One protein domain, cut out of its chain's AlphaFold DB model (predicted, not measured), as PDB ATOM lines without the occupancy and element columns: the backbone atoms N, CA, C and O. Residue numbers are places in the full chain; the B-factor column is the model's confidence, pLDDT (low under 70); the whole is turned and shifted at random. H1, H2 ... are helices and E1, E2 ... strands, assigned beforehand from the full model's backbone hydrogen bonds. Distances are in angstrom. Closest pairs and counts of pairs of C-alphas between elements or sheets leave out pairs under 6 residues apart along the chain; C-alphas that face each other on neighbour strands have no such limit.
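Overview. This is residues 12 to 102 of the 265 residues of an uncharacterized protein of Escherichia coli (UniProt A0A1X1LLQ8). Long helix H2 runs through the middle; H1 folds back beside it, H4 crosses it on another side, and a small antiparallel strand hairpin, E1 E2, packs on H2 through E1. The printed part has 91 residues, mostly helix, with four named helices, then two strands. It is compact, radius of gyration of the C-alphas 13.5 A, spanning 42 by 27 by 22 A.

Along the chain. Find C-alpha 20 at (15.786, 10.804, 47.571); H1 runs to residue 30. H2, residues 38 to 55, covers 25.7 A. Then come H3, 62 to 65, H4, 68 to 78, E1, 82 to 84, and E2, 94 to 96, ending at (6.454, 18.542, 58.235).

Arrangement. Hairpin H1 and H2 touch, closest C-alphas Leu 27 and Ile 44, 6.7 A. H4 touches H2, about perpendicular at 89 degrees, closest C-alphas Asp 49 and Arg 75, 6.9 A. H1 and H4 are apart. Across E1 and E2, N 84 and O 94 are within hydrogen-bond range, 2.9 A. In H1, H2 and H4 every O i to N i+4 pair is within range; H3 is too short.

Size, cuts and confidence. The farthest C-alphas, Gly 58 and Gly 90, are 42.5 A apart. The printed part has no cut or long link; residues 88 to 91 are under pLDDT 70.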
ATOM      1  N   ARG A  12       8.901   7.520  35.649       82.31
ATOM      2  CA  ARG A  12       9.725   8.520  36.342       82.31
ATOM      3  C   ARG A  12       8.897   9.635  36.973       82.31
ATOM      4  O   ARG A  12       9.260  10.096  38.046       82.31
ATOM      5  N   SER A  13       7.773  10.029  36.374       81.81
ATOM      6  CA  SER A  13       6.864  11.004  36.983       81.81
ATOM      7  C   SER A  13       6.044  10.428  38.140       81.81
ATOM      8  O   SER A  13       5.556  11.185  38.973       81.81
ATOM      9  N   LEU A  14       5.889   9.110  38.234       82.94
ATOM     10  CA  LEU A  14       5.190   8.457  39.349       82.94
ATOM     11  C   LEU A  14       6.134   7.988  40.463       82.94
ATOM     12  O   LEU A  14       5.672   7.568  41.520       82.94
ATOM     13  N   THR A  15       7.445   8.073  40.238       82.81
ATOM     14  CA  THR A  15       8.491   7.664  41.182       82.81
ATOM     15  C   THR A  15       9.444   8.819  41.477       82.81
ATOM     16  O   THR A  15       9.368   9.882  40.859       82.81
ATOM     17  N   VAL A  16      10.336   8.627  42.443       85.38
ATOM     18  CA  VAL A  16      11.418   9.562  42.782       85.38
ATOM     19  C   VAL A  16      12.763   8.877  42.625       85.38
ATOM     20  O   VAL A  16      12.830   7.651  42.498       85.38
ATOM     21  N   HIS A  17      13.835   9.666  42.667       85.25
ATOM     22  CA  HIS A  17      15.185   9.129  42.738       85.25
ATOM     23  C   HIS A  17      15.288   8.099  43.890       85.25
ATOM     24  O   HIS A  17      14.849   8.408  45.002       85.25
ATOM     25  N   PRO A  18      15.873   6.903  43.682       84.69
ATOM     26  CA  PRO A  18      15.927   5.845  44.699       84.69
ATOM     27  C   PRO A  18      16.540   6.277  46.040       84.69
ATOM     28  O   PRO A  18      16.147   5.791  47.097       84.69
ATOM     29  N   ASP A  19      17.486   7.217  45.999       86.75
ATOM     30  CA  ASP A  19      18.152   7.765  47.187       86.75
ATOM     31  C   ASP A  19      17.521   9.056  47.738       86.75
ATOM     32  O   ASP A  19      18.036   9.612  48.705       86.75
ATOM     33  N   ALA A  20      16.405   9.535  47.174       83.25
ATOM     34  CA  ALA A  20      15.786  10.804  47.571       83.25
ATOM     35  C   ALA A  20      15.479  10.880  49.077       83.25
ATOM     36  O   ALA A  20      15.818  11.867  49.727       83.25
ATOM     37  N   TYR A  21      14.913   9.814  49.649       84.31
ATOM     38  CA  TYR A  21      14.595   9.754  51.079       84.31
ATOM     39  C   TYR A  21      15.848   9.720  51.961       84.31
ATOM     40  O   TYR A  21      15.911  10.421  52.964       84.31
ATOM     41  N   LYS A  22      16.899   8.998  51.546       86.00
ATOM     42  CA  LYS A  22      18.176   8.971  52.279       86.00
ATOM     43  C   LYS A  22      18.830  10.350  52.310       86.00
ATOM     44  O   LYS A  22      19.348  10.763  53.342       86.00
ATOM     45  N   ILE A  23      18.809  11.050  51.175       84.88
ATOM     46  CA  ILE A  23      19.371  12.397  51.041       84.88
ATOM     47  C   ILE A  23      18.569  13.382  51.892       84.88
ATOM     48  O   ILE A  23      19.164  14.150  52.645       84.88
ATOM     49  N   ARG A  24      17.233  13.325  51.837       84.56
ATOM     50  CA  ARG A  24      16.354  14.138  52.687       84.56
ATOM     51  C   ARG A  24      16.668  13.939  54.167       84.56
ATOM     52  O   ARG A  24      16.926  14.915  54.866       84.56
ATOM     53  N   ASP A  25      16.674  12.696  54.635       85.50
ATOM     54  CA  ASP A  25      16.851  12.390  56.055       85.50
ATOM     55  C   ASP A  25      18.263  12.776  56.535       85.50
ATOM     56  O   ASP A  25      18.425  13.300  57.637       85.50
ATOM     57  N   ALA A  26      19.284  12.619  55.681       86.75
ATOM     58  CA  ALA A  26      20.639  13.092  55.959       86.75
ATOM     59  C   ALA A  26      20.728  14.627  56.042       86.75
ATOM     60  O   ALA A  26      21.423  15.153  56.913       86.75
ATOM     61  N   LEU A  27      20.022  15.354  55.169       86.00
ATOM     62  CA  LEU A  27      19.973  16.820  55.188       86.00
ATOM     63  C   LEU A  27      19.233  17.349  56.423       86.00
ATOM     64  O   LEU A  27      19.715  18.286  57.060       86.00
ATOM     65  N   LEU A  28      18.117  16.721  56.801       85.12
ATOM     66  CA  LEU A  28      17.380  17.056  58.022       85.12
ATOM     67  C   LEU A  28      18.211  16.782  59.281       85.12
ATOM     68  O   LEU A  28      18.193  17.581  60.213       85.12
ATOM     69  N   LEU A  29      18.981  15.688  59.302       87.38
ATOM     70  CA  LEU A  29      19.869  15.377  60.420       87.38
ATOM     71  C   LEU A  29      21.042  16.362  60.513       87.38
ATOM     72  O   LEU A  29      21.399  16.782  61.610       87.38
ATOM     73  N   LYS A  30      21.625  16.746  59.372       85.75
ATOM     74  CA  LYS A  30      22.744  17.696  59.309       85.75
ATOM     75  C   LYS A  30      22.364  19.082  59.834       85.75
ATOM     76  O   LYS A  30      23.194  19.732  60.454       85.75
ATOM     77  N   HIS A  31      21.133  19.513  59.579       85.62
ATOM     78  CA  HIS A  31      20.632  20.835  59.957       85.62
ATOM     79  C   HIS A  31      19.698  20.809  61.169       85.62
ATOM     80  O   HIS A  31      18.982  21.776  61.385       85.62
ATOM     81  N   LYS A  32      19.700  19.731  61.967       81.81
ATOM     82  CA  LYS A  32      18.740  19.512  63.059       81.81
ATOM     83  C   LYS A  32      18.633  20.685  64.044       81.81
ATOM     84  O   LYS A  32      17.531  20.984  64.492       81.81
ATOM     85  N   ASP A  33      19.751  21.345  64.334       81.56
ATOM     86  CA  ASP A  33      19.827  22.470  65.279       81.56
ATOM     87  C   ASP A  33      19.482  23.831  64.633       81.56
ATOM     88  O   ASP A  33      19.375  24.839  65.322       81.56
ATOM     89  N   GLU A  34      19.291  23.867  63.309       81.75
ATOM     90  CA  GLU A  34      19.003  25.066  62.507       81.75
ATOM     91  C   GLU A  34      17.611  25.009  61.844       81.75
ATOM     92  O   GLU A  34      17.278  25.856  61.015       81.75
ATOM     93  N   LEU A  35      16.778  24.015  62.179       78.12
ATOM     94  CA  LEU A  35      15.445  23.843  61.577       78.12
ATOM     95  C   LEU A  35      14.436  24.927  62.002       78.12
ATOM     96  O   LEU A  35      13.364  25.016  61.407       78.12
ATOM     97  N   ASP A  36      14.785  25.773  62.971       77.94
ATOM     98  CA  ASP A  36      14.017  26.966  63.353       77.94
ATOM     99  C   ASP A  36      14.300  28.181  62.442       77.94
ATOM    100  O   ASP A  36      13.613  29.201  62.538       77.94
ATOM    101  N   ASP A  37      15.273  28.080  61.521       79.38
ATOM    102  CA  ASP A  37      15.492  29.067  60.459       79.38
ATOM    103  C   ASP A  37      14.781  28.644  59.151       79.38
ATOM    104  O   ASP A  37      15.188  27.671  58.492       79.38
ATOM    105  N   PRO A  38      13.765  29.397  58.681       77.50
ATOM    106  CA  PRO A  38      13.068  29.084  57.437       77.50
ATOM    107  C   PRO A  38      13.995  29.128  56.212       77.50
ATOM    108  O   PRO A  38      13.748  28.427  55.228       77.50
ATOM    109  N   ALA A  39      15.085  29.903  56.246       82.00
ATOM    110  CA  ALA A  39      16.045  29.957  55.149       82.00
ATOM    111  C   ALA A  39      16.806  28.633  54.981       82.00
ATOM    112  O   ALA A  39      17.141  28.260  53.853       82.00
ATOM    113  N   VAL A  40      17.062  27.907  56.072       82.75
ATOM    114  CA  VAL A  40      17.723  26.595  56.039       82.75
ATOM    115  C   VAL A  40      16.789  25.543  55.457       82.75
ATOM    116  O   VAL A  40      17.190  24.792  54.566       82.75
ATOM    117  N   ILE A  41      15.513  25.555  55.840       82.00
ATOM    118  CA  ILE A  41      14.520  24.640  55.267       82.00
ATOM    119  C   ILE A  41      14.322  24.908  53.768       82.00
ATOM    120  O   ILE A  41      14.311  23.964  52.979       82.00
ATOM    121  N   VAL A  42      14.263  26.174  53.337       83.38
ATOM    122  CA  VAL A  42      14.188  26.519  51.904       83.38
ATOM    123  C   VAL A  42      15.421  26.025  51.136       83.38
ATOM    124  O   VAL A  42      15.294  25.607  49.985       83.38
ATOM    125  N   LYS A  43      16.617  26.021  51.742       85.12
ATOM    126  CA  LYS A  43      17.815  25.423  51.119       85.12
ATOM    127  C   LYS A  43      17.674  23.908  50.956       85.12
ATOM    128  O   LYS A  43      18.031  23.392  49.899       85.12
ATOM    129  N   ILE A  44      17.131  23.211  51.957       85.50
ATOM    130  CA  ILE A  44      16.859  21.767  51.878       85.50
ATOM    131  C   ILE A  44      15.832  21.483  50.773       85.50
ATOM    132  O   ILE A  44      16.056  20.609  49.941       85.50
ATOM    133  N   GLU A  45      14.746  22.258  50.704       85.38
ATOM    134  CA  GLU A  45      13.740  22.129  49.643       85.38
ATOM    135  C   GLU A  45      14.332  22.342  48.245       85.38
ATOM    136  O   GLU A  45      14.023  21.570  47.339       85.38
ATOM    137  N   LYS A  46      15.214  23.335  48.075       86.81
ATOM    138  CA  LYS A  46      15.910  23.584  46.803       86.81
ATOM    139  C   LYS A  46      16.814  22.423  46.395       86.81
ATOM    140  O   LYS A  46      16.776  22.024  45.237       86.81
ATOM    141  N   ALA A  47      17.569  21.849  47.333       86.69
ATOM    142  CA  ALA A  47      18.413  20.687  47.050       86.69
ATOM    143  C   ALA A  47      17.582  19.468  46.604       86.69
ATOM    144  O   ALA A  47      17.966  18.747  45.684       86.69
ATOM    145  N   LEU A  48      16.410  19.258  47.217       86.62
ATOM    146  CA  LEU A  48      15.479  18.199  46.813       86.62
ATOM    147  C   LEU A  48      14.827  18.480  45.448       86.62
ATOM    148  O   LEU A  48      14.659  17.557  44.654       86.62
ATOM    149  N   ASP A  49      14.490  19.739  45.152       87.38
ATOM    150  CA  ASP A  49      13.959  20.153  43.847       87.38
ATOM    151  C   ASP A  49      14.987  19.983  42.717       87.38
ATOM    152  O   ASP A  49      14.618  19.619  41.599       87.38
ATOM    153  N   GLU A  50      16.268  20.247  42.985       88.75
ATOM    154  CA  GLU A  50      17.365  20.028  42.035       88.75
ATOM    155  C   GLU A  50      17.540  18.538  41.730       88.75
ATOM    156  O   GLU A  50      17.551  18.161  40.557       88.75
ATOM    157  N   LEU A  51      17.544  17.685  42.760       87.69
ATOM    158  CA  LEU A  51      17.593  16.229  42.598       87.69
ATOM    159  C   LEU A  51      16.407  15.698  41.773       87.69
ATOM    160  O   LEU A  51      16.576  14.843  40.902       87.69
ATOM    161  N   ASP A  52      15.195  16.200  42.018       86.31
ATOM    162  CA  ASP A  52      14.006  15.789  41.262       86.31
ATOM    163  C   ASP A  52      14.037  16.297  39.813       86.31
ATOM    164  O   ASP A  52      13.624  15.593  38.890       86.31
ATOM    165  N   LYS A  53      14.599  17.488  39.577       86.88
ATOM    166  CA  LYS A  53      14.818  18.011  38.225       86.88
ATOM    167  C   LYS A  53      15.826  17.164  37.447       86.88
ATOM    168  O   LYS A  53      15.615  16.919  36.261       86.88
ATOM    169  N   GLU A  54      16.891  16.706  38.100       87.38
ATOM    170  CA  GLU A  54      17.858  15.774  37.512       87.38
ATOM    171  C   GLU A  54      17.216  14.415  37.215       87.38
ATOM    172  O   GLU A  54      17.389  13.876  36.122       87.38
ATOM    173  N   TRP A  55      16.399  13.887  38.127       86.50
ATOM    174  CA  TRP A  55      15.674  12.629  37.925       86.50
ATOM    175  C   TRP A  55      14.726  12.665  36.715       86.50
ATOM    176  O   TRP A  55      14.660  11.718  35.920       86.50
ATOM    177  N   LEU A  56      14.015  13.784  36.552       85.06
ATOM    178  CA  LEU A  56      13.108  14.032  35.432       85.06
ATOM    179  C   LEU A  56      13.832  14.498  34.160       85.06
ATOM    180  O   LEU A  56      13.193  14.644  33.114       85.06
ATOM    181  N   SER A  57      15.151  14.713  34.208       82.94
ATOM    182  CA  SER A  57      15.924  15.076  33.022       82.94
ATOM    183  C   SER A  57      15.873  13.945  31.987       82.94
ATOM    184  O   SER A  57      16.112  12.770  32.277       82.94
ATOM    185  N   GLY A  58      15.474  14.299  30.764       78.44
ATOM    186  CA  GLY A  58      15.272  13.342  29.674       78.44
ATOM    187  C   GLY A  58      13.927  12.604  29.685       78.44
ATOM    188  O   GLY A  58      13.698  11.784  28.799       78.44
ATOM    189  N   ASP A  59      13.029  12.892  30.632       82.25
ATOM    190  CA  ASP A  59      11.671  12.346  30.638       82.25
ATOM    191  C   ASP A  59      10.667  13.294  29.966       82.25
ATOM    192  O   ASP A  59      10.786  14.518  30.038       82.25
ATOM    193  N   GLN A  60       9.632  12.738  29.335       80.38
ATOM    194  CA  GLN A  60       8.620  13.534  28.632       80.38
ATOM    195  C   GLN A  60       7.761  14.383  29.591       80.38
ATOM    196  O   GLN A  60       7.183  15.387  29.178       80.38
ATOM    197  N   SER A  61       7.702  14.023  30.879       80.19
ATOM    198  CA  SER A  61       6.942  14.773  31.884       80.19
ATOM    199  C   SER A  61       7.621  16.069  32.347       80.19
ATOM    200  O   SER A  61       6.988  16.877  33.034       80.19
ATOM    201  N   ILE A  62       8.882  16.311  31.958       80.38
ATOM    202  CA  ILE A  62       9.659  17.474  32.410       80.38
ATOM    203  C   ILE A  62       8.986  18.805  32.061       80.38
ATOM    204  O   ILE A  62       9.033  19.747  32.850       80.38
ATOM    205  N   GLU A  63       8.303  18.873  30.916       79.81
ATOM    206  CA  GLU A  63       7.619  20.082  30.456       79.81
ATOM    207  C   GLU A  63       6.508  20.500  31.432       79.81
ATOM    208  O   GLU A  63       6.367  21.678  31.762       79.81
ATOM    209  N   PHE A  64       5.787  19.527  31.996       80.25
ATOM    210  CA  PHE A  64       4.731  19.775  32.977       80.25
ATOM    211  C   PHE A  64       5.284  20.218  34.342       80.25
ATOM    212  O   PHE A  64       4.732  21.120  34.984       80.25
ATOM    213  N   TYR A  65       6.390  19.613  34.784       82.00
ATOM    214  CA  TYR A  65       7.054  19.936  36.055       82.00
ATOM    215  C   TYR A  65       8.036  21.116  35.965       82.00
ATOM    216  O   TYR A  65       8.658  21.505  36.960       82.00
ATOM    217  N   ASN A  66       8.144  21.751  34.795       79.75
ATOM    218  CA  ASN A  66       8.899  22.990  34.646       79.75
ATOM    219  C   ASN A  66       8.208  24.169  35.359       79.75
ATOM    220  O   ASN A  66       8.874  25.087  35.837       79.75
ATOM    221  N   SER A  67       6.877  24.116  35.501       82.12
ATOM    222  CA  SER A  67       6.115  25.103  36.272       82.12
ATOM    223  C   SER A  67       6.468  25.041  37.769       82.12
ATOM    224  O   SER A  67       6.357  23.962  38.365       82.12
ATOM    225  N   PRO A  68       6.797  26.178  38.420       79.06
ATOM    226  CA  PRO A  68       7.111  26.221  39.854       79.06
ATOM    227  C   PRO A  68       6.011  25.607  40.730       79.06
ATOM    228  O   PRO A  68       6.281  24.854  41.665       79.06
ATOM    229  N   LYS A  69       4.739  25.838  40.371       77.69
ATOM    230  CA  LYS A  69       3.586  25.288  41.103       77.69
ATOM    231  C   LYS A  69       3.496  23.767  41.000       77.69
ATOM    232  O   LYS A  69       3.153  23.113  41.982       77.69
ATOM    233  N   SER A  70       3.776  23.204  39.826       81.25
ATOM    234  CA  SER A  70       3.755  21.752  39.620       81.25
ATOM    235  C   SER A  70       4.884  21.073  40.392       81.25
ATOM    236  O   SER A  70       4.652  20.043  41.021       81.25
ATOM    237  N   ARG A  71       6.078  21.682  40.410       83.75
ATOM    238  CA  ARG A  71       7.232  21.183  41.170       83.75
ATOM    239  C   ARG A  71       6.987  21.210  42.674       83.75
ATOM    240  O   ARG A  71       7.155  20.191  43.327       83.75
ATOM    241  N   MET A  72       6.467  22.319  43.201       82.62
ATOM    242  CA  MET A  72       6.102  22.424  44.618       82.62
ATOM    243  C   MET A  72       5.078  21.354  45.031       82.62
ATOM    244  O   MET A  72       5.255  20.690  46.051       82.62
ATOM    245  N   ARG A  73       4.036  21.113  44.222       84.75
ATOM    246  CA  ARG A  73       3.060  20.039  44.493       84.75
ATOM    247  C   ARG A  73       3.703  18.657  44.487       84.75
ATOM    248  O   ARG A  73       3.376  17.837  45.340       84.75
ATOM    249  N   ARG A  74       4.608  18.404  43.542       86.19
ATOM    250  CA  ARG A  74       5.347  17.145  43.444       86.19
ATOM    251  C   ARG A  74       6.277  16.940  44.638       86.19
ATOM    252  O   ARG A  74       6.253  15.856  45.211       86.19
ATOM    253  N   ARG A  75       7.008  17.975  45.063       88.12
ATOM    254  CA  ARG A  75       7.845  17.945  46.269       88.12
ATOM    255  C   ARG A  75       7.017  17.574  47.497       88.12
ATOM    256  O   ARG A  75       7.359  16.603  48.166       88.12
ATOM    257  N   LYS A  76       5.883  18.251  47.721       85.44
ATOM    258  CA  LYS A  76       4.960  17.923  48.826       85.44
ATOM    259  C   LYS A  76       4.428  16.495  48.743       85.44
ATOM    260  O   LYS A  76       4.282  15.829  49.766       85.44
ATOM    261  N   LEU A  77       4.130  16.025  47.533       85.62
ATOM    262  CA  LEU A  77       3.599  14.686  47.321       85.62
ATOM    263  C   LEU A  77       4.642  13.602  47.609       85.62
ATOM    264  O   LEU A  77       4.332  12.674  48.345       85.62
ATOM    265  N   MET A  78       5.848  13.734  47.053       85.81
ATOM    266  CA  MET A  78       6.798  12.629  46.889       85.81
ATOM    267  C   MET A  78       8.126  12.770  47.652       85.81
ATOM    268  O   MET A  78       8.855  11.791  47.747       85.81
ATOM    269  N   LEU A  79       8.479  13.957  48.157       85.38
ATOM    270  CA  LEU A  79       9.787  14.213  48.781       85.38
ATOM    271  C   LEU A  79       9.642  14.715  50.220       85.38
ATOM    272  O   LEU A  79      10.067  14.045  51.157       85.38
ATOM    273  N   MET A  80       9.040  15.889  50.400       85.62
ATOM    274  CA  MET A  80       8.893  16.551  51.697       85.62
ATOM    275  C   MET A  80       7.744  17.562  51.645       85.62
ATOM    276  O   MET A  80       7.660  18.352  50.703       85.62
ATOM    277  N   TYR A  81       6.871  17.565  52.659       81.81
ATOM    278  CA  TYR A  81       5.774  18.534  52.757       81.81
ATOM    279  C   TYR A  81       6.267  19.956  53.073       81.81
ATOM    280  O   TYR A  81       5.734  20.918  52.517       81.81
ATOM    281  N   GLY A  82       7.295  20.071  53.918       83.12
ATOM    282  CA  GLY A  82       7.986  21.321  54.221       83.12
ATOM    283  C   GLY A  82       7.324  22.109  55.347       83.12
ATOM    284  O   GLY A  82       6.807  21.534  56.304       83.12
ATOM    285  N   ILE A  83       7.373  23.433  55.236       81.75
ATOM    286  CA  ILE A  83       6.849  24.365  56.240       81.75
ATOM    287  C   ILE A  83       5.337  24.552  56.084       81.75
ATOM    288  O   ILE A  83       4.848  24.787  54.976       81.75
ATOM    289  N   GLU A  84       4.606  24.528  57.201       78.44
ATOM    290  CA  GLU A  84       3.211  24.961  57.273       78.44
ATOM    291  C   GLU A  84       3.021  26.056  58.329       78.44
ATOM    292  O   GLU A  84       3.463  25.905  59.463       78.44
ATOM    293  N   SER A  85       2.352  27.153  57.966       76.19
ATOM    294  CA  SER A  85       2.140  28.323  58.851       76.19
ATOM    295  C   SER A  85       0.663  28.565  59.176       76.19
ATOM    296  O   SER A  85       0.285  29.603  59.713       76.19
ATOM    297  N   SER A  86      -0.200  27.604  58.846       71.00
ATOM    298  CA  SER A  86      -1.641  27.807  58.897       71.00
ATOM    299  C   SER A  86      -2.187  28.120  60.276       71.00
ATOM    300  O   SER A  86      -1.973  27.368  61.228       71.00
ATOM    301  N   PHE A  87      -2.958  29.210  60.347       70.19
ATOM    302  CA  PHE A  87      -3.491  29.780  61.590       70.19
ATOM    303  C   PHE A  87      -2.424  30.148  62.638       70.19
ATOM    304  O   PHE A  87      -2.758  30.308  63.812       70.19
ATOM    305  N   GLN A  88      -1.156  30.284  62.241       69.31
ATOM    306  CA  GLN A  88      -0.079  30.758  63.104       69.31
ATOM    307  C   GLN A  88       0.282  32.198  62.719       69.31
ATOM    308  O   GLN A  88       0.561  32.505  61.562       69.31
ATOM    309  N   GLU A  89       0.250  33.107  63.693       58.91
ATOM    310  CA  GLU A  89       0.680  34.498  63.512       58.91
ATOM    311  C   GLU A  89       2.165  34.657  63.877       58.91
ATOM    312  O   GLU A  89       2.734  33.838  64.592       58.91
ATOM    313  N   GLY A  90       2.816  35.719  63.392       59.84
ATOM    314  CA  GLY A  90       4.155  36.099  63.865       59.84
ATOM    315  C   GLY A  90       5.335  35.291  63.312       59.84
ATOM    316  O   GLY A  90       6.423  35.371  63.870       59.84
ATOM    317  N   GLY A  91       5.159  34.543  62.217       64.75
ATOM    318  CA  GLY A  91       6.252  33.790  61.583       64.75
ATOM    319  C   GLY A  91       6.544  32.434  62.227       64.75
ATOM    320  O   GLY A  91       7.517  31.784  61.853       64.75
ATOM    321  N   HIS A  92       5.698  31.992  63.160       71.50
ATOM    322  CA  HIS A  92       5.706  30.617  63.640       71.50
ATOM    323  C   HIS A  92       5.296  29.657  62.523       71.50
ATOM    324  O   HIS A  92       4.435  29.973  61.694       71.50
ATOM    325  N   TYR A  93       5.940  28.495  62.501       78.94
ATOM    326  CA  TYR A  93       5.623  27.444  61.555       78.94
ATOM    327  C   TYR A  93       5.813  26.052  62.154       78.94
ATOM    328  O   TYR A  93       6.612  25.839  63.064       78.94
ATOM    329  N   THR A  94       5.107  25.081  61.584       81.50
ATOM    330  CA  THR A  94       5.285  23.656  61.853       81.50
ATOM    331  C   THR A  94       6.023  23.017  60.681       81.50
ATOM    332  O   THR A  94       5.541  23.039  59.547       81.50
ATOM    333  N   LEU A  95       7.188  22.422  60.945       82.81
ATOM    334  CA  LEU A  95       7.915  21.634  59.952       82.81
ATOM    335  C   LEU A  95       7.292  20.240  59.820       82.81
ATOM    336  O   LEU A  95       7.146  19.505  60.796       82.81
ATOM    337  N   ILE A  96       6.978  19.855  58.587       84.38
ATOM    338  CA  ILE A  96       6.454  18.542  58.235       84.38
ATOM    339  C   ILE A  96       7.488  17.856  57.322       84.38
ATOM    340  O   ILE A  96       7.512  18.104  56.112       84.38
ATOM    341  N   PRO A  97       8.370  17.008  57.883       81.50
ATOM    342  CA  PRO A  97       9.498  16.435  57.148       81.50
ATOM    343  C   PRO A  97       9.096  15.304  56.191       81.50
ATOM    344  O   PRO A  97       9.829  15.004  55.253       81.50
ATOM    345  N   ASN A  98       7.934  14.679  56.400       82.62
ATOM    346  CA  ASN A  98       7.476  13.561  55.583       82.62
ATOM    347  C   ASN A  98       6.791  14.004  54.285       82.62
ATOM    348  O   ASN A  98       6.188  15.079  54.199       82.62
ATOM    349  N   ALA A  99       6.863  13.148  53.269       84.81
ATOM    350  CA  ALA A  99       6.093  13.280  52.039       84.81
ATOM    351  C   ALA A  99       4.617  12.892  52.270       84.81
ATOM    352  O   ALA A  99       4.273  12.248  53.260       84.81
ATOM    353  N   LEU A 100       3.713  13.261  51.356       81.62
ATOM    354  CA  LEU A 100       2.306  12.833  51.444       81.62
ATOM    355  C   LEU A 100       2.094  11.362  51.065       81.62
ATOM    356  O   LEU A 100       1.166  10.748  51.581       81.62
ATOM    357  N   VAL A 101       2.914  10.804  50.164       79.75
ATOM    358  CA  VAL A 101       2.850   9.372  49.802       79.75
ATOM    359  C   VAL A 101       3.370   8.455  50.902       79.75
ATOM    360  O   VAL A 101       3.023   7.275  50.935       79.75
ATOM    361  N   GLU A 102       4.184   8.989  51.810       72.69
ATOM    362  CA  GLU A 102       4.616   8.272  53.001       72.69
ATOM    363  C   GLU A 102       3.436   8.184  53.974       72.69
ATOM    364  O   GLU A 102       3.106   9.126  54.699       72.69
TER     365      GLU A 102